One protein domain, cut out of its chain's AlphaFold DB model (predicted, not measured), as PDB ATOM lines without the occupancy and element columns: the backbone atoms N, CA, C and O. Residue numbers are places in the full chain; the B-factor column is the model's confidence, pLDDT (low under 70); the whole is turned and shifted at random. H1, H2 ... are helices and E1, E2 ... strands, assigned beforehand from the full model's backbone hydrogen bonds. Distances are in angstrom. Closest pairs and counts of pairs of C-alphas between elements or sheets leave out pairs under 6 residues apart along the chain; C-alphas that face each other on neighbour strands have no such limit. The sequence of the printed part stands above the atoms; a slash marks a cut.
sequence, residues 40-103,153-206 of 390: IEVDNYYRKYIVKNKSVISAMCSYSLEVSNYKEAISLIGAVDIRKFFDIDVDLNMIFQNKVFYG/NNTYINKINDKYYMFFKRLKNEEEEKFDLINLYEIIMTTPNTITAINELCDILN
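This is residues 40 to 103 and 153 to 206 of the 390 residues of an uncharacterized protein of Clostridium bornimense (UniProt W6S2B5). A small twisted sheet of three strands, E2, E3 and E4, makes one end of the model, and a cluster of crossed helices makes the other. H4 and H5 lie between the sheet and the helices H1, H2 and H6, while H3 sits to one side and meets the sheet with its residues 75 to 79. The printed part has 118 residues with six named helices and four named strands, in the order H1 H2 E1 H3 H4 E2 E3 E4 H5 H6; the sheet runs E2, E3, E4, antiparallel throughout, and the class is mixed, helices and strands. The whole is compact, with a radius of gyration of the C-alphas of 14.1 A and spans of 45 by 33 by 27 A.

E2, residues 154 to 160, E3, residues 163 to 169, and E4, residues 176 to 179, form a meander, each strand the antiparallel neighbour of the one before, with hairpins E2 and E3, E3 and E4. Within hydrogen-bond range are N 158 and O 165, 3.0 A, and N 168 and O 177, 2.8 A. Residues 96 to 97 pair antiparallel with residues 154 to 155 of E2. H5, residues 181 to 188, is on the sheet over E4, at a height over the sheet of 9.6 A. H6, residues 194 to 205, is the hub. It touches H5, the closest C-alphas being Glu 186 and Ala 197, 5.2 A, at 71 degrees, only just about perpendicular. It touches H3, residues 70 to 79, at a steep tilt of 63 degrees, the same way, closest at C-alphas Ile 74 and Ile 198, 7.2 A. With residues 204 to 205 alone it touches H2, residues 54 to 61, closest at C-alphas Ser 58 and Ile 204, 5.4 A. H3 only grazes the sheet. H4, residues 82 to 86, also only grazes it, and touches H2, closest at C-alphas Ile 57 and Phe 85, 5.9 A. H1, residues 45 to 52, only just touches H4, with 3 pairs of C-alphas within 8 A, the closest Tyr 46 and Phe 86, 6.4 A. E1, residues 65 to 67, pairs with no named strand. In H1 to H6 every O i to N i+4 pair is within hydrogen-bond range.

From first to last C-alpha, E2 and E3 each measure 18.9 A, H6 16.2 A and H3 14.2 A. H1 begins at C-alpha 45 (337.509, 356.387, 295.589), and H6 ends at C-alpha 205 (319.066, 354.021, 303.757).

The C-alphas farthest apart, Glu 66 and Lys 172, are 45.1 A apart. Residues 104 to 152 are not printed, and C-alphas 103 and 153 are 6.1 A apart across this cut, in the link from H4 to E2. Of the links printed whole, none is long. The pLDDT is under 70 at residue 42, residues 100 to 103, residue 153 and residues 170 to 175.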
ATOM      1  N   ILE A  40     338.646 345.974 290.793       76.88
ATOM      2  CA  ILE A  40     338.564 347.191 291.602       76.88
ATOM      3  C   ILE A  40     339.943 347.516 292.157       76.88
ATOM      4  O   ILE A  40     340.617 346.650 292.709       76.88
ATOM      5  N   GLU A  41     340.353 348.779 292.059       70.44
ATOM      6  CA  GLU A  41     341.565 349.219 292.742       70.44
ATOM      7  C   GLU A  41     341.437 349.102 294.257       70.44
ATOM      8  O   GLU A  41     340.412 349.449 294.842       70.44
ATOM      9  N   VAL A  42     342.531 348.688 294.899       69.06
ATOM     10  CA  VAL A  42     342.644 348.641 296.363       69.06
ATOM     11  C   VAL A  42     342.281 349.998 296.977       69.06
ATOM     12  O   VAL A  42     341.590 350.048 297.994       69.06
ATOM     13  N   ASP A  43     342.668 351.091 296.311       72.06
ATOM     14  CA  ASP A  43     342.320 352.463 296.675       72.06
ATOM     15  C   ASP A  43     341.125 353.021 295.869       72.06
ATOM     16  O   ASP A  43     341.198 354.051 295.195       72.06
ATOM     17  N   ASN A  44     339.992 352.316 295.892       82.06
ATOM     18  CA  ASN A  44     338.796 352.780 295.195       82.06
ATOM     19  C   ASN A  44     338.183 354.019 295.877       82.06
ATOM     20  O   ASN A  44     337.720 353.957 297.021       82.06
ATOM     21  N   TYR A  45     338.098 355.124 295.129       83.00
ATOM     22  CA  TYR A  45     337.509 356.387 295.589       83.00
ATOM     23  C   TYR A  45     336.097 356.217 296.170       83.00
ATOM     24  O   TYR A  45     335.823 356.715 297.260       83.00
ATOM     25  N   TYR A  46     335.210 355.481 295.491       87.50
ATOM     26  CA  TYR A  46     333.821 355.330 295.932       87.50
ATOM     27  C   TYR A  46     333.702 354.512 297.213       87.50
ATOM     28  O   TYR A  46     332.899 354.852 298.077       87.50
ATOM     29  N   ARG A  47     334.543 353.485 297.388       90.12
ATOM     30  CA  ARG A  47     334.625 352.756 298.662       90.12
ATOM     31  C   ARG A  47     335.002 353.702 299.802       90.12
ATOM     32  O   ARG A  47     334.313 353.732 300.820       90.12
ATOM     33  N   LYS A  48     336.068 354.496 299.631       89.06
ATOM     34  CA  LYS A  48     336.492 355.491 300.634       89.06
ATOM     35  C   LYS A  48     335.389 356.510 300.919       89.06
ATOM     36  O   LYS A  48     335.146 356.826 302.081       89.06
ATOM     37  N   TYR A  49     334.717 356.988 299.874       90.06
ATOM     38  CA  TYR A  49     333.617 357.937 299.988       90.06
ATOM     39  C   TYR A  49     332.456 357.365 300.813       90.06
ATOM     40  O   TYR A  49     332.054 358.000 301.784       90.06
ATOM     41  N   ILE A  50     331.972 356.158 300.494       92.50
ATOM     42  CA  ILE A  50     330.875 355.502 301.225       92.50
ATOM     43  C   ILE A  50     331.223 355.341 302.705       92.50
ATOM     44  O   ILE A  50     330.428 355.702 303.571       92.50
ATOM     45  N   VAL A  51     332.420 354.823 303.001       91.88
ATOM     46  CA  VAL A  51     332.853 354.572 304.383       91.88
ATOM     47  C   VAL A  51     332.956 355.876 305.175       91.88
ATOM     48  O   VAL A  51     332.478 355.940 306.306       91.88
ATOM     49  N   LYS A  52     333.544 356.926 304.589       92.81
ATOM     50  CA  LYS A  52     333.752 358.213 305.267       92.81
ATOM     51  C   LYS A  52     332.462 359.022 305.424       92.81
ATOM     52  O   LYS A  52     332.319 359.741 306.407       92.81
ATOM     53  N   ASN A  53     331.531 358.906 304.477       91.81
ATOM     54  CA  ASN A  53     330.361 359.783 304.372       91.81
ATOM     55  C   ASN A  53     329.029 359.056 304.603       91.81
ATOM     56  O   ASN A  53     327.985 359.545 304.178       91.81
ATOM     57  N   LYS A  54     329.030 357.908 305.294       92.00
ATOM     58  CA  LYS A  54     327.819 357.102 305.538       92.00
ATOM     59  C   LYS A  54     326.649 357.921 306.106       92.00
ATOM     60  O   LYS A  54     325.521 357.759 305.648       92.00
ATOM     61  N   SER A  55     326.907 358.814 307.063       89.88
ATOM     62  CA  SER A  55     325.882 359.688 307.659       89.88
ATOM     63  C   SER A  55     325.321 360.710 306.667       89.88
ATOM     64  O   SER A  55     324.115 360.923 306.633       89.88
ATOM     65  N   VAL A  56     326.177 361.299 305.827       91.38
ATOM     66  CA  VAL A  56     325.782 362.264 304.790       91.38
ATOM     67  C   VAL A  56     324.934 361.581 303.718       91.38
ATOM     68  O   VAL A  56     323.857 362.066 303.386       91.38
ATOM     69  N   ILE A  57     325.370 360.410 303.240       92.25
ATOM     70  CA  ILE A  57     324.613 359.595 302.281       92.25
ATOM     71  C   ILE A  57     323.247 359.233 302.869       92.25
ATOM     72  O   ILE A  57     322.230 359.369 302.193       92.25
ATOM     73  N   SER A  58     323.207 358.814 304.137       91.50
ATOM     74  CA  SER A  58     321.954 358.514 304.829       91.50
ATOM     75  C   SER A  58     321.038 359.742 304.896       91.50
ATOM     76  O   SER A  58     319.872 359.657 304.531       91.50
ATOM     77  N   ALA A  59     321.555 360.921 305.249       89.69
ATOM     78  CA  ALA A  59     320.757 362.148 305.282       89.69
ATOM     79  C   ALA A  59     320.178 362.539 303.905       89.69
ATOM     80  O   ALA A  59     319.071 363.060 303.834       89.69
ATOM     81  N   MET A  60     320.901 362.270 302.812       90.56
ATOM     82  CA  MET A  60     320.474 362.620 301.449       90.56
ATOM     83  C   MET A  60     319.544 361.590 300.799       90.56
ATOM     84  O   MET A  60     318.720 361.955 299.958       90.56
ATOM     85  N   CYS A  61     319.717 360.309 301.133       90.81
ATOM     86  CA  CYS A  61     319.108 359.189 300.411       90.81
ATOM     87  C   CYS A  61     318.199 358.308 301.279       90.81
ATOM     88  O   CYS A  61     317.580 357.392 300.738       90.81
ATOM     89  N   SER A  62     318.144 358.512 302.600       86.69
ATOM     90  CA  SER A  62     317.340 357.658 303.478       86.69
ATOM     91  C   SER A  62     315.850 357.797 303.209       86.69
ATOM     92  O   SER A  62     315.333 358.867 302.894       86.69
ATOM     93  N   TYR A  63     315.158 356.678 303.387       85.25
ATOM     94  CA  TYR A  63     313.705 356.630 303.355       85.25
ATOM     95  C   TYR A  63     313.095 356.674 304.758       85.25
ATOM     96  O   TYR A  63     311.989 357.178 304.919       85.25
ATOM     97  N   SER A  64     313.805 356.145 305.765       84.75
ATOM     98  CA  SER A  64     313.319 356.023 307.149       84.75
ATOM     99  C   SER A  64     311.943 355.356 307.247       84.75
ATOM    100  O   SER A  64     311.016 355.896 307.846       84.75
ATOM    101  N   LEU A  65     311.807 354.174 306.641       92.94
ATOM    102  CA  LEU A  65     310.536 353.450 306.564       92.94
ATOM    103  C   LEU A  65     310.688 351.963 306.888       92.94
ATOM    104  O   LEU A  65     311.774 351.386 306.787       92.94
ATOM    105  N   GLU A  66     309.569 351.338 307.240       95.06
ATOM    106  CA  GLU A  66     309.450 349.890 307.395       95.06
ATOM    107  C   GLU A  66     308.752 349.286 306.167       95.06
ATOM    108  O   GLU A  66     307.695 349.758 305.752       95.06
ATOM    109  N   VAL A  67     309.344 348.240 305.589       95.31
ATOM    110  CA  VAL A  67     308.770 347.434 304.501       95.31
ATOM    111  C   VAL A  67     308.454 346.026 304.972       95.31
ATOM    112  O   VAL A  67     309.051 345.515 305.919       95.31
ATOM    113  N   SER A  68     307.565 345.341 304.259       92.44
ATOM    114  CA  SER A  68     307.141 343.993 304.637       92.44
ATOM    115  C   SER A  68     308.242 342.948 304.412       92.44
ATOM    116  O   SER A  68     308.421 342.042 305.228       92.44
ATOM    117  N   ASN A  69     308.978 343.055 303.300       90.88
ATOM    118  CA  ASN A  69     309.881 342.013 302.799       90.88
ATOM    119  C   ASN A  69     311.047 342.583 301.961       90.88
ATOM    120  O   ASN A  69     311.119 343.776 301.664       90.88
ATOM    121  N   TYR A  70     311.956 341.701 301.537       91.50
ATOM    122  CA  TYR A  70     313.121 342.076 300.727       91.50
ATOM    123  C   TYR A  70     312.755 342.611 299.341       91.50
ATOM    124  O   TYR A  70     313.493 343.426 298.793       91.50
ATOM    125  N   LYS A  71     311.642 342.174 298.744       91.62
ATOM    126  CA  LYS A  71     311.241 342.620 297.403       91.62
ATOM    127  C   LYS A  71     310.903 344.112 297.401       91.62
ATOM    128  O   LYS A  71     311.319 344.827 296.490       91.62
ATOM    129  N   GLU A  72     310.193 344.571 298.426       94.25
ATOM    130  CA  GLU A  72     309.909 345.991 298.645       94.25
ATOM    131  C   GLU A  72     311.200 346.778 298.906       94.25
ATOM    132  O   GLU A  72     311.442 347.778 298.228       94.25
ATOM    133  N   ALA A  73     312.086 346.273 299.775       95.06
ATOM    134  CA  ALA A  73     313.388 346.894 300.037       95.06
ATOM    135  C   ALA A  73     314.226 347.060 298.755       95.06
ATOM    136  O   ALA A  73     314.704 348.150 298.458       95.06
ATOM    137  N   ILE A  74     314.350 346.005 297.942       94.81
ATOM    138  CA  ILE A  74     315.076 346.027 296.659       94.81
ATOM    139  C   ILE A  74     314.471 347.049 295.693       94.81
ATOM    140  O   ILE A  74     315.197 347.682 294.923       94.81
ATOM    141  N   SER A  75     313.146 347.212 295.701       94.56
ATOM    142  CA  SER A  75     312.482 348.213 294.867       94.56
ATOM    143  C   SER A  75     312.876 349.632 295.274       94.56
ATOM    144  O   SER A  75     313.246 350.421 294.408       94.56
ATOM    145  N   LEU A  76     312.863 349.927 296.577       95.56
ATOM    146  CA  LEU A  76     313.248 351.233 297.120       95.56
ATOM    147  C   LEU A  76     314.729 351.535 296.908       95.56
ATOM    148  O   LEU A  76     315.071 352.630 296.464       95.56
ATOM    149  N   ILE A  77     315.602 350.554 297.150       96.88
ATOM    150  CA  ILE A  77     317.038 350.667 296.868       96.88
ATOM    151  C   ILE A  77     317.257 350.981 295.384       96.88
ATOM    152  O   ILE A  77     318.045 351.857 295.048       96.88
ATOM    153  N   GLY A  78     316.542 350.297 294.484       94.94
ATOM    154  CA  GLY A  78     316.645 350.542 293.046       94.94
ATOM    155  C   GLY A  78     316.227 351.957 292.627       94.94
ATOM    156  O   GLY A  78     316.728 352.455 291.621       94.94
ATOM    157  N   ALA A  79     315.342 352.601 293.390       95.38
ATOM    158  CA  ALA A  79     314.875 353.963 293.144       95.38
ATOM    159  C   ALA A  79     315.803 355.054 293.713       95.38
ATOM    160  O   ALA A  79     315.599 356.232 293.418       95.38
ATOM    161  N   VAL A  80     316.834 354.691 294.488       96.00
ATOM    162  CA  VAL A  80     317.830 355.649 294.987       96.00
ATOM    163  C   VAL A  80     318.637 356.216 293.824       96.00
ATOM    164  O   VAL A  80     319.174 355.473 292.998       96.00
ATOM    165  N   ASP A  81     318.763 357.543 293.783       94.25
ATOM    166  CA  ASP A  81     319.585 358.221 292.785       94.25
ATOM    167  C   ASP A  81     321.068 357.889 293.004       94.25
ATOM    168  O   ASP A  81     321.715 358.377 293.934       94.25
ATOM    169  N   ILE A  82     321.609 357.058 292.112       94.12
ATOM    170  CA  ILE A  82     323.013 356.623 292.100       94.12
ATOM    171  C   ILE A  82     323.965 357.828 292.115       94.12
ATOM    172  O   ILE A  82     325.032 357.745 292.723       94.12
ATOM    173  N   ARG A  83     323.585 358.955 291.500       92.06
ATOM    174  CA  ARG A  83     324.410 360.170 291.483       92.06
ATOM    175  C   ARG A  83     324.604 360.728 292.880       92.06
ATOM    176  O   ARG A  83     325.729 360.985 293.281       92.06
ATOM    177  N   LYS A  84     323.516 360.835 293.646       92.06
ATOM    178  CA  LYS A  84     323.552 361.311 295.034       92.06
ATOM    179  C   LYS A  84     324.283 360.328 295.941       92.06
ATOM    180  O   LYS A  84     325.083 360.735 296.773       92.06
ATOM    181  N   PHE A  85     324.042 359.028 295.759       94.25
ATOM    182  CA  PHE A  85     324.660 357.996 296.593       94.25
ATOM    183  C   PHE A  85     326.191 357.966 296.464       94.25
ATOM    184  O   PHE A  85     326.887 357.754 297.455       94.25
ATOM    185  N   PHE A  86     326.714 358.178 295.254       90.94
ATOM    186  CA  PHE A  86     328.147 358.110 294.959       90.94
ATOM    187  C   PHE A  86     328.831 359.474 294.783       90.94
ATOM    188  O   PHE A  86     330.006 359.486 294.427       90.94
ATOM    189  N   ASP A  87     328.120 360.583 295.010       88.88
ATOM    190  CA  ASP A  87     328.613 361.953 294.785       88.88
ATOM    191  C   ASP A  87     329.147 362.168 293.358       88.88
ATOM    192  O   ASP A  87     330.310 362.488 293.113       88.88
ATOM    193  N   ILE A  88     328.287 361.884 292.378       89.31
ATOM    194  CA  ILE A  88     328.585 362.036 290.953       89.31
ATOM    195  C   ILE A  88     327.809 363.234 290.420       89.31
ATOM    196  O   ILE A  88     326.603 363.150 290.188       89.31
ATOM    197  N   ASP A  89     328.529 364.323 290.178       88.75
ATOM    198  CA  ASP A  89     327.985 365.566 289.631       88.75
ATOM    199  C   ASP A  89     327.870 365.498 288.100       88.75
ATOM    200  O   ASP A  89     328.747 365.944 287.360       88.75
ATOM    201  N   VAL A  90     326.824 364.814 287.623       88.69
ATOM    202  CA  VAL A  90     326.482 364.688 286.197       88.69
ATOM    203  C   VAL A  90     324.970 364.665 285.990       88.69
ATOM    204  O   VAL A  90     324.206 364.122 286.800       88.69
ATOM    205  N   ASP A  91     324.521 365.169 284.846       90.62
ATOM    206  CA  ASP A  91     323.129 365.015 284.432       90.62
ATOM    207  C   ASP A  91     322.810 363.580 283.992       90.62
ATOM    208  O   ASP A  91     323.682 362.783 283.630       90.62
ATOM    209  N   LEU A  92     321.521 363.229 284.016       90.56
ATOM    210  CA  LEU A  92     321.074 361.960 283.445       90.56
ATOM    211  C   LEU A  92     321.398 361.918 281.949       90.56
ATOM    212  O   LEU A  92     321.227 362.903 281.238       90.56
ATOM    213  N   ASN A  93     321.845 360.757 281.474       88.62
ATOM    214  CA  ASN A  93     322.323 360.513 280.108       88.62
ATOM    215  C   ASN A  93     323.599 361.272 279.706       88.62
ATOM    216  O   ASN A  93     324.112 361.038 278.611       88.62
ATOM    217  N   MET A  94     324.160 362.115 280.578       89.06
ATOM    218  CA  MET A  94     325.452 362.740 280.330       89.06
ATOM    219  C   MET A  94     326.560 361.686 280.405       89.06
ATOM    220  O   MET A  94     326.648 360.910 281.361       89.06
ATOM    221  N   ILE A  95     327.409 361.655 279.376       87.19
ATOM    222  CA  ILE A  95     328.547 360.741 279.316       87.19
ATOM    223  C   ILE A  95     329.696 361.315 280.149       87.19
ATOM    224  O   ILE A  95     330.119 362.449 279.942       87.19
ATOM    225  N   PHE A  96     330.245 360.498 281.043       84.50
ATOM    226  CA  PHE A  96     331.423 360.803 281.843       84.50
ATOM    227  C   PHE A  96     332.380 359.606 281.893       84.50
ATOM    228  O   PHE A  96     332.009 358.460 281.623       84.50
ATOM    229  N   GLN A  97     333.637 359.861 282.252       79.00
ATOM    230  CA  GLN A  97     334.594 358.791 282.527       79.00
ATOM    231  C   GLN A  97     334.360 358.255 283.938       79.00
ATOM    232  O   GLN A  97     334.607 358.953 284.925       79.00
ATOM    233  N   ASN A  98     333.890 357.010 284.056       74.19
ATOM    234  CA  ASN A  98     333.657 356.437 285.378       74.19
ATOM    235  C   ASN A  98     334.969 356.264 286.147       74.19
ATOM    236  O   ASN A  98     335.978 355.835 285.595       74.19
ATOM    237  N   LYS A  99     334.932 356.531 287.452       70.38
ATOM    238  CA  LYS A  99     336.035 356.210 288.368       70.38
ATOM    239  C   LYS A  99     335.811 354.879 289.099       70.38
ATOM    240  O   LYS A  99     336.580 354.547 289.992       70.38
ATOM    241  N   VAL A 100     334.727 354.164 288.769       64.25
ATOM    242  CA  VAL A 100     334.257 352.996 289.527       64.25
ATOM    243  C   VAL A 100     335.153 351.800 289.226       64.25
ATOM    244  O   VAL A 100     335.562 351.097 290.146       64.25
ATOM    245  N   PHE A 101     335.499 351.621 287.949       66.19
ATOM    246  CA  PHE A 101     336.321 350.525 287.451       66.19
ATOM    247  C   PHE A 101     337.502 351.057 286.648       66.19
ATOM    248  O   PHE A 101     337.421 352.114 286.021       66.19
ATOM    249  N   TYR A 102     338.574 350.275 286.589       62.06
ATOM    250  CA  TYR A 102     339.539 350.401 285.502       62.06
ATOM    251  C   TYR A 102     339.016 349.627 284.302       62.06
ATOM    252  O   TYR A 102     338.332 348.611 284.452       62.06
ATOM    253  N   GLY A 103     339.292 350.126 283.097       62.62
ATOM    254  CA  GLY A 103     339.052 349.324 281.910       62.62
ATOM    255  C   GLY A 103     339.943 348.086 281.983       62.62
ATOM    256  O   GLY A 103     341.110 348.189 282.354       62.62
ATOM    257  N   ASN A 153     335.915 353.089 280.701       67.75
ATOM    258  CA  ASN A 153     334.749 353.073 279.813       67.75
ATOM    259  C   ASN A 153     333.966 354.391 279.911       67.75
ATOM    260  O   ASN A 153     333.817 354.950 281.002       67.75
ATOM    261  N   ASN A 154     333.402 354.818 278.781       77.88
ATOM    262  CA  ASN A 154     332.380 355.858 278.770       77.88
ATOM    263  C   ASN A 154     331.162 355.349 279.540       77.88
ATOM    264  O   ASN A 154     330.673 354.243 279.286       77.88
ATOM    265  N   THR A 155     330.686 356.161 280.472       86.06
ATOM    266  CA  THR A 155     329.607 355.799 281.380       86.06
ATOM    267  C   THR A 155     328.562 356.890 281.408       86.06
ATOM    268  O   THR A 155     328.887 358.059 281.262       86.06
ATOM    269  N   TYR A 156     327.308 356.510 281.598       89.88
ATOM    270  CA  TYR A 156     326.236 357.452 281.895       89.88
ATOM    271  C   TYR A 156     325.262 356.819 282.888       89.88
ATOM    272  O   TYR A 156     325.280 355.605 283.116       89.88
ATOM    273  N   ILE A 157     324.424 357.645 283.505       92.19
ATOM    274  CA  ILE A 157     323.390 357.199 284.442       92.19
ATOM    275  C   ILE A 157     322.032 357.516 283.828       92.19
ATOM    276  O   ILE A 157     321.820 358.624 283.340       92.19
ATOM    277  N   ASN A 158     321.112 356.556 283.848       93.56
ATOM    278  CA  ASN A 158     319.746 356.757 283.373       93.56
ATOM    279  C   ASN A 158     318.739 356.022 284.269       93.56
ATOM    280  O   ASN A 158     319.093 355.078 284.983       93.56
ATOM    281  N   LYS A 159     317.482 356.460 284.221       93.81
ATOM    282  CA  LYS A 159     316.355 355.879 284.949       93.81
ATOM    283  C   LYS A 159     315.511 355.023 284.001       93.81
ATOM    284  O   LYS A 159     315.102 355.488 282.943       93.81
ATOM    285  N   ILE A 160     315.223 353.779 284.379       91.38
ATOM    286  CA  ILE A 160     314.314 352.878 283.652       91.38
ATOM    287  C   ILE A 160     313.314 352.307 284.653       91.38
ATOM    288  O   ILE A 160     313.730 351.671 285.619       91.38
ATOM    289  N   ASN A 161     312.010 352.485 284.407       89.88
ATOM    290  CA  ASN A 161     310.930 351.995 285.280       89.88
ATOM    291  C   ASN A 161     311.170 352.361 286.755       89.88
ATOM    292  O   ASN A 161     311.227 351.492 287.625       89.88
ATOM    293  N   ASP A 162     311.423 353.647 286.994       89.69
ATOM    294  CA  ASP A 162     311.751 354.234 288.294       89.69
ATOM    295  C   ASP A 162     313.024 353.743 288.989       89.69
ATOM    296  O   ASP A 162     313.302 354.164 290.109       89.69
ATOM    297  N   LYS A 163     313.854 352.949 288.311       93.88
ATOM    298  CA  LYS A 163     315.135 352.485 288.841       93.88
ATOM    299  C   LYS A 163     316.312 353.152 288.163       93.88
ATOM    300  O   LYS A 163     316.333 353.276 286.939       93.88
ATOM    301  N   TYR A 164     317.304 353.535 288.954       95.38
ATOM    302  CA  TYR A 164     318.549 354.092 288.446       95.38
ATOM    303  C   TYR A 164     319.516 352.978 288.056       95.38
ATOM    304  O   TYR A 164     319.693 351.990 288.771       95.38
ATOM    305  N   TYR A 165     320.169 353.173 286.918       93.75
ATOM    306  CA  TYR A 165     321.207 352.291 286.409       93.75
ATOM    307  C   TYR A 165     322.407 353.115 285.955       93.75
ATOM    308  O   TYR A 165     322.251 354.176 285.348       93.75
ATOM    309  N   MET A 166     323.601 352.591 286.211       91.25
ATOM    310  CA  MET A 166     324.839 353.077 285.616       91.25
ATOM    311  C   MET A 166     325.210 352.173 284.440       91.25
ATOM    312  O   MET A 166     325.325 350.955 284.604       91.25
ATOM    313  N   PHE A 167     325.374 352.773 283.266       88.50
ATOM    314  CA  PHE A 167     325.628 352.098 281.998       88.50
ATOM    315  C   PHE A 167     327.079 352.279 281.574       88.50
ATOM    316  O   PHE A 167     327.625 353.373 281.672       88.50
ATOM    317  N   PHE A 168     327.708 351.221 281.083       81.88
ATOM    318  CA  PHE A 168     329.116 351.182 280.710       81.88
ATOM    319  C   PHE A 168     329.230 350.774 279.241       81.88
ATOM    320  O   PHE A 168     328.941 349.630 278.880       81.88
ATOM    321  N   LYS A 169     329.669 351.712 278.393       72.81
ATOM    322  CA  LYS A 169     329.847 351.514 276.951       72.81
ATOM    323  C   LYS A 169     331.293 351.125 276.642       72.81
ATOM    324  O   LYS A 169     332.229 351.837 277.010       72.81
ATOM    325  N   ARG A 170     331.484 349.995 275.954       59.06
ATOM    326  CA  ARG A 170     332.808 349.491 275.547       59.06
ATOM    327  C   ARG A 170     333.251 350.074 274.198       59.06
ATOM    328  O   ARG A 170     332.430 350.296 273.314       59.06
ATOM    329  N   LEU A 171     334.563 350.280 274.036       49.78
ATOM    330  CA  LEU A 171     335.188 351.029 272.929       49.78
ATOM    331  C   LEU A 171     335.046 350.412 271.515       49.78
ATOM    332  O   LEU A 171     335.372 351.096 270.551       49.78
ATOM    333  N   LYS A 172     334.592 349.157 271.350       49.03
ATOM    334  CA  LYS A 172     334.597 348.456 270.040       49.03
ATOM    335  C   LYS A 172     333.373 347.552 269.755       49.03
ATOM    336  O   LYS A 172     333.561 346.428 269.315       49.03
ATOM    337  N   ASN A 173     332.150 348.051 269.990       48.34
ATOM    338  CA  ASN A 173     330.841 347.580 269.459       48.34
ATOM    339  C   ASN A 173     329.773 347.189 270.511       48.34
ATOM    340  O   ASN A 173     329.916 346.231 271.270       48.34
ATOM    341  N   GLU A 174     328.689 347.976 270.463       51.50
ATOM    342  CA  GLU A 174     327.248 347.740 270.723       51.50
ATOM    343  C   GLU A 174     326.729 347.097 272.016       51.50
ATOM    344  O   GLU A 174     325.521 347.140 272.247       51.50
ATOM    345  N   GLU A 175     327.564 346.539 272.886       55.97
ATOM    346  CA  GLU A 175     327.070 346.010 274.162       55.97
ATOM    347  C   GLU A 175     327.279 346.971 275.320       55.97
ATOM    348  O   GLU A 175     328.401 347.302 275.710       55.97
ATOM    349  N   GLU A 176     326.153 347.387 275.880       72.44
ATOM    350  CA  GLU A 176     326.063 348.216 277.063       72.44
ATOM    351  C   GLU A 176     325.837 347.337 278.298       72.44
ATOM    352  O   GLU A 176     324.834 346.624 278.415       72.44
ATOM    353  N   GLU A 177     326.786 347.366 279.232       79.19
ATOM    354  CA  GLU A 177     326.605 346.742 280.542       79.19
ATOM    355  C   GLU A 177     325.907 347.732 281.469       79.19
ATOM    356  O   GLU A 177     326.276 348.901 281.498       79.19
ATOM    357  N   LYS A 178     324.921 347.279 282.248       86.75
ATOM    358  CA  LYS A 178     324.232 348.133 283.219       86.75
ATOM    359  C   LYS A 178     324.199 347.506 284.601       86.75
ATOM    360  O   LYS A 178     323.897 346.319 284.737       86.75
ATOM    361  N   PHE A 179     324.466 348.315 285.616       90.50
ATOM    362  CA  PHE A 179     324.419 347.914 287.018       90.50
ATOM    363  C   PHE A 179     323.507 348.863 287.795       90.50
ATOM    364  O   PHE A 179     323.557 350.076 287.597       90.50
ATOM    365  N   ASP A 180     322.653 348.302 288.648       94.62
ATOM    366  CA  ASP A 180     321.894 349.073 289.632       94.62
ATOM    367  C   ASP A 180     322.746 349.332 290.885       94.62
ATOM    368  O   ASP A 180     323.895 348.889 290.986       94.62
ATOM    369  N   LEU A 181     322.175 350.052 291.852       95.62
ATOM    370  CA  LEU A 181     322.857 350.384 293.100       95.62
ATOM    371  C   LEU A 181     323.302 349.140 293.887       95.62
ATOM    372  O   LEU A 181     324.401 349.141 294.435       95.62
ATOM    373  N   ILE A 182     322.498 348.070 293.912       96.44
ATOM    374  CA  ILE A 182     322.842 346.828 294.625       96.44
ATOM    375  C   ILE A 182     324.087 346.204 294.002       96.44
ATOM    376  O   ILE A 182     325.038 345.885 294.714       96.44
ATOM    377  N   ASN A 183     324.106 346.070 292.676       94.00
ATOM    378  CA  ASN A 183     325.236 345.497 291.958       94.00
ATOM    379  C   ASN A 183     326.493 346.353 292.135       94.00
ATOM    380  O   ASN A 183     327.558 345.819 292.431       94.00
ATOM    381  N   LEU A 184     326.374 347.677 291.987       93.31
ATOM    382  CA  LEU A 184     327.493 348.602 292.178       93.31
ATOM    383  C   LEU A 184     328.049 348.511 293.600       93.31
ATOM    384  O   LEU A 184     329.258 348.383 293.761       93.31
ATOM    385  N   TYR A 185     327.188 348.521 294.618       95.00
ATOM    386  CA  TYR A 185     327.600 348.409 296.015       95.00
ATOM    387  C   TYR A 185     328.264 347.058 296.306       95.00
ATOM    388  O   TYR A 185     329.346 347.022 296.886       95.00
ATOM    389  N   GLU A 186     327.671 345.947 295.847       94.31
ATOM    390  CA  GLU A 186     328.237 344.602 296.007       94.31
ATOM    391  C   GLU A 186     329.656 344.525 295.436       94.31
ATOM    392  O   GLU A 186     330.557 343.950 296.053       94.31
ATOM    393  N   ILE A 187     329.855 345.120 294.259       90.81
ATOM    394  CA  ILE A 187     331.150 345.176 293.597       90.81
ATOM    395  C   ILE A 187     332.103 346.071 294.408       90.81
ATOM    396  O   ILE A 187     333.090 345.566 294.943       90.81
ATOM    397  N   ILE A 188     331.779 347.361 294.570       91.00
ATOM    398  CA  ILE A 188     332.619 348.401 295.201       91.00
ATOM    399  C   ILE A 188     333.030 348.034 296.624       91.00
ATOM    400  O   ILE A 188     334.193 348.213 296.990       91.00
ATOM    401  N   MET A 189     332.121 347.484 297.424       91.75
ATOM    402  CA  MET A 189     332.404 347.075 298.802       91.75
ATOM    403  C   MET A 189     332.961 345.651 298.896       91.75
ATOM    404  O   MET A 189     333.410 345.243 299.960       91.75
ATOM    405  N   THR A 190     332.984 344.909 297.782       90.31
ATOM    406  CA  THR A 190     333.441 343.511 297.707       90.31
ATOM    407  C   THR A 190     332.745 342.638 298.750       90.31
ATOM    408  O   THR A 190     333.355 341.794 299.405       90.31
ATOM    409  N   THR A 191     331.435 342.834 298.908       90.62
ATOM    410  CA  THR A 191     330.654 342.037 299.855       90.62
ATOM    411  C   THR A 191     330.635 340.568 299.408       90.62
ATOM    412  O   THR A 191     330.715 340.274 298.205       90.62
ATOM    413  N   PRO A 192     330.520 339.602 300.335       85.38
ATOM    414  CA  PRO A 192     330.579 338.182 299.987       85.38
ATOM    415  C   PRO A 192     329.413 337.748 299.087       85.38
ATOM    416  O   PRO A 192     329.561 336.850 298.259       85.38
ATOM    417  N   ASN A 193     328.244 338.381 299.218       84.69
ATOM    418  CA  ASN A 193     327.061 338.065 298.428       84.69
ATOM    419  C   ASN A 193     326.081 339.251 298.347       84.69
ATOM    420  O   ASN A 193     326.179 340.230 299.082       84.69
ATOM    421  N   THR A 194     325.096 339.114 297.459       88.88
ATOM    422  CA  THR A 194     324.093 340.146 297.159       88.88
ATOM    423  C   THR A 194     323.188 340.455 298.354       88.88
ATOM    424  O   THR A 194     322.834 341.609 298.556       88.88
ATOM    425  N   ILE A 195     322.851 339.460 299.185       87.62
ATOM    426  CA  ILE A 195     322.048 339.677 300.403       87.62
ATOM    427  C   ILE A 195     322.786 340.585 301.385       87.62
ATOM    428  O   ILE A 195     322.187 341.489 301.953       87.62
ATOM    429  N   THR A 196     324.097 340.387 301.533       89.94
ATOM    430  CA  THR A 196     324.931 341.233 302.397       89.94
ATOM    431  C   THR A 196     324.927 342.675 301.895       89.94
ATOM    432  O   THR A 196     324.701 343.589 302.678       89.94
ATOM    433  N   ALA A 197     325.065 342.879 300.577       94.50
ATOM    434  CA  ALA A 197     324.950 344.211 299.979       94.50
ATOM    435  C   ALA A 197     323.570 344.849 300.220       94.50
ATOM    436  O   ALA A 197     323.498 346.026 300.555       94.50
ATOM    437  N   ILE A 198     322.479 344.084 300.084       95.00
ATOM    438  CA  ILE A 198     321.119 344.582 300.336       95.00
ATOM    439  C   ILE A 198     320.945 344.997 301.799       95.00
ATOM    440  O   ILE A 198     320.401 346.068 302.047       95.00
ATOM    441  N   ASN A 199     321.412 344.187 302.751       92.38
ATOM    442  CA  ASN A 199     321.286 344.487 304.179       92.38
ATOM    443  C   ASN A 199     322.088 345.733 304.564       92.38
ATOM    444  O   ASN A 199     321.545 346.631 305.199       92.38
ATOM    445  N   GLU A 200     323.336 345.846 304.105       95.00
ATOM    446  CA  GLU A 200     324.144 347.042 304.361       95.00
ATOM    447  C   GLU A 200     323.540 348.303 303.722       95.00
ATOM    448  O   GLU A 200     323.553 349.376 304.328       95.00
ATOM    449  N   LEU A 201     322.968 348.190 302.516       96.50
ATOM    450  CA  LEU A 201     322.238 349.289 301.882       96.50
ATOM    451  C   LEU A 201     320.967 349.653 302.658       96.50
ATOM    452  O   LEU A 201     320.694 350.839 302.820       96.50
ATOM    453  N   CYS A 202     320.215 348.674 303.168       95.31
ATOM    454  CA  CYS A 202     319.065 348.932 304.037       95.31
ATOM    455  C   CYS A 202     319.483 349.707 305.293       95.31
ATOM    456  O   CYS A 202     318.815 350.678 305.639       95.31
ATOM    457  N   ASP A 203     320.615 349.358 305.911       93.56
ATOM    458  CA  ASP A 203     321.142 350.081 307.072       93.56
ATOM    459  C   ASP A 203     321.526 351.528 306.726       93.56
ATOM    460  O   ASP A 203     321.223 352.451 307.481       93.56
ATOM    461  N   ILE A 204     322.184 351.757 305.580       95.06
ATOM    462  CA  ILE A 204     322.546 353.110 305.116       95.06
ATOM    463  C   ILE A 204     321.290 353.947 304.843       95.06
ATOM    464  O   ILE A 204     321.228 355.121 305.210       95.06
ATOM    465  N   LEU A 205     320.290 353.349 304.200       95.19
ATOM    466  CA  LEU A 205     319.066 354.021 303.757       95.19
ATOM    467  C   LEU A 205     317.967 354.048 304.833       95.19
ATOM    468  O   LEU A 205     316.882 354.580 304.583       95.19
ATOM    469  N   ASN A 206     318.245 353.490 306.015       94.38
ATOM    470  CA  ASN A 206     317.308 353.337 307.125       94.38
ATOM    471  C   ASN A 206     315.989 352.655 306.701       94.38
ATOM    472  O   ASN A 206     314.893 353.146 306.977       94.38
TER     473      ASN A 206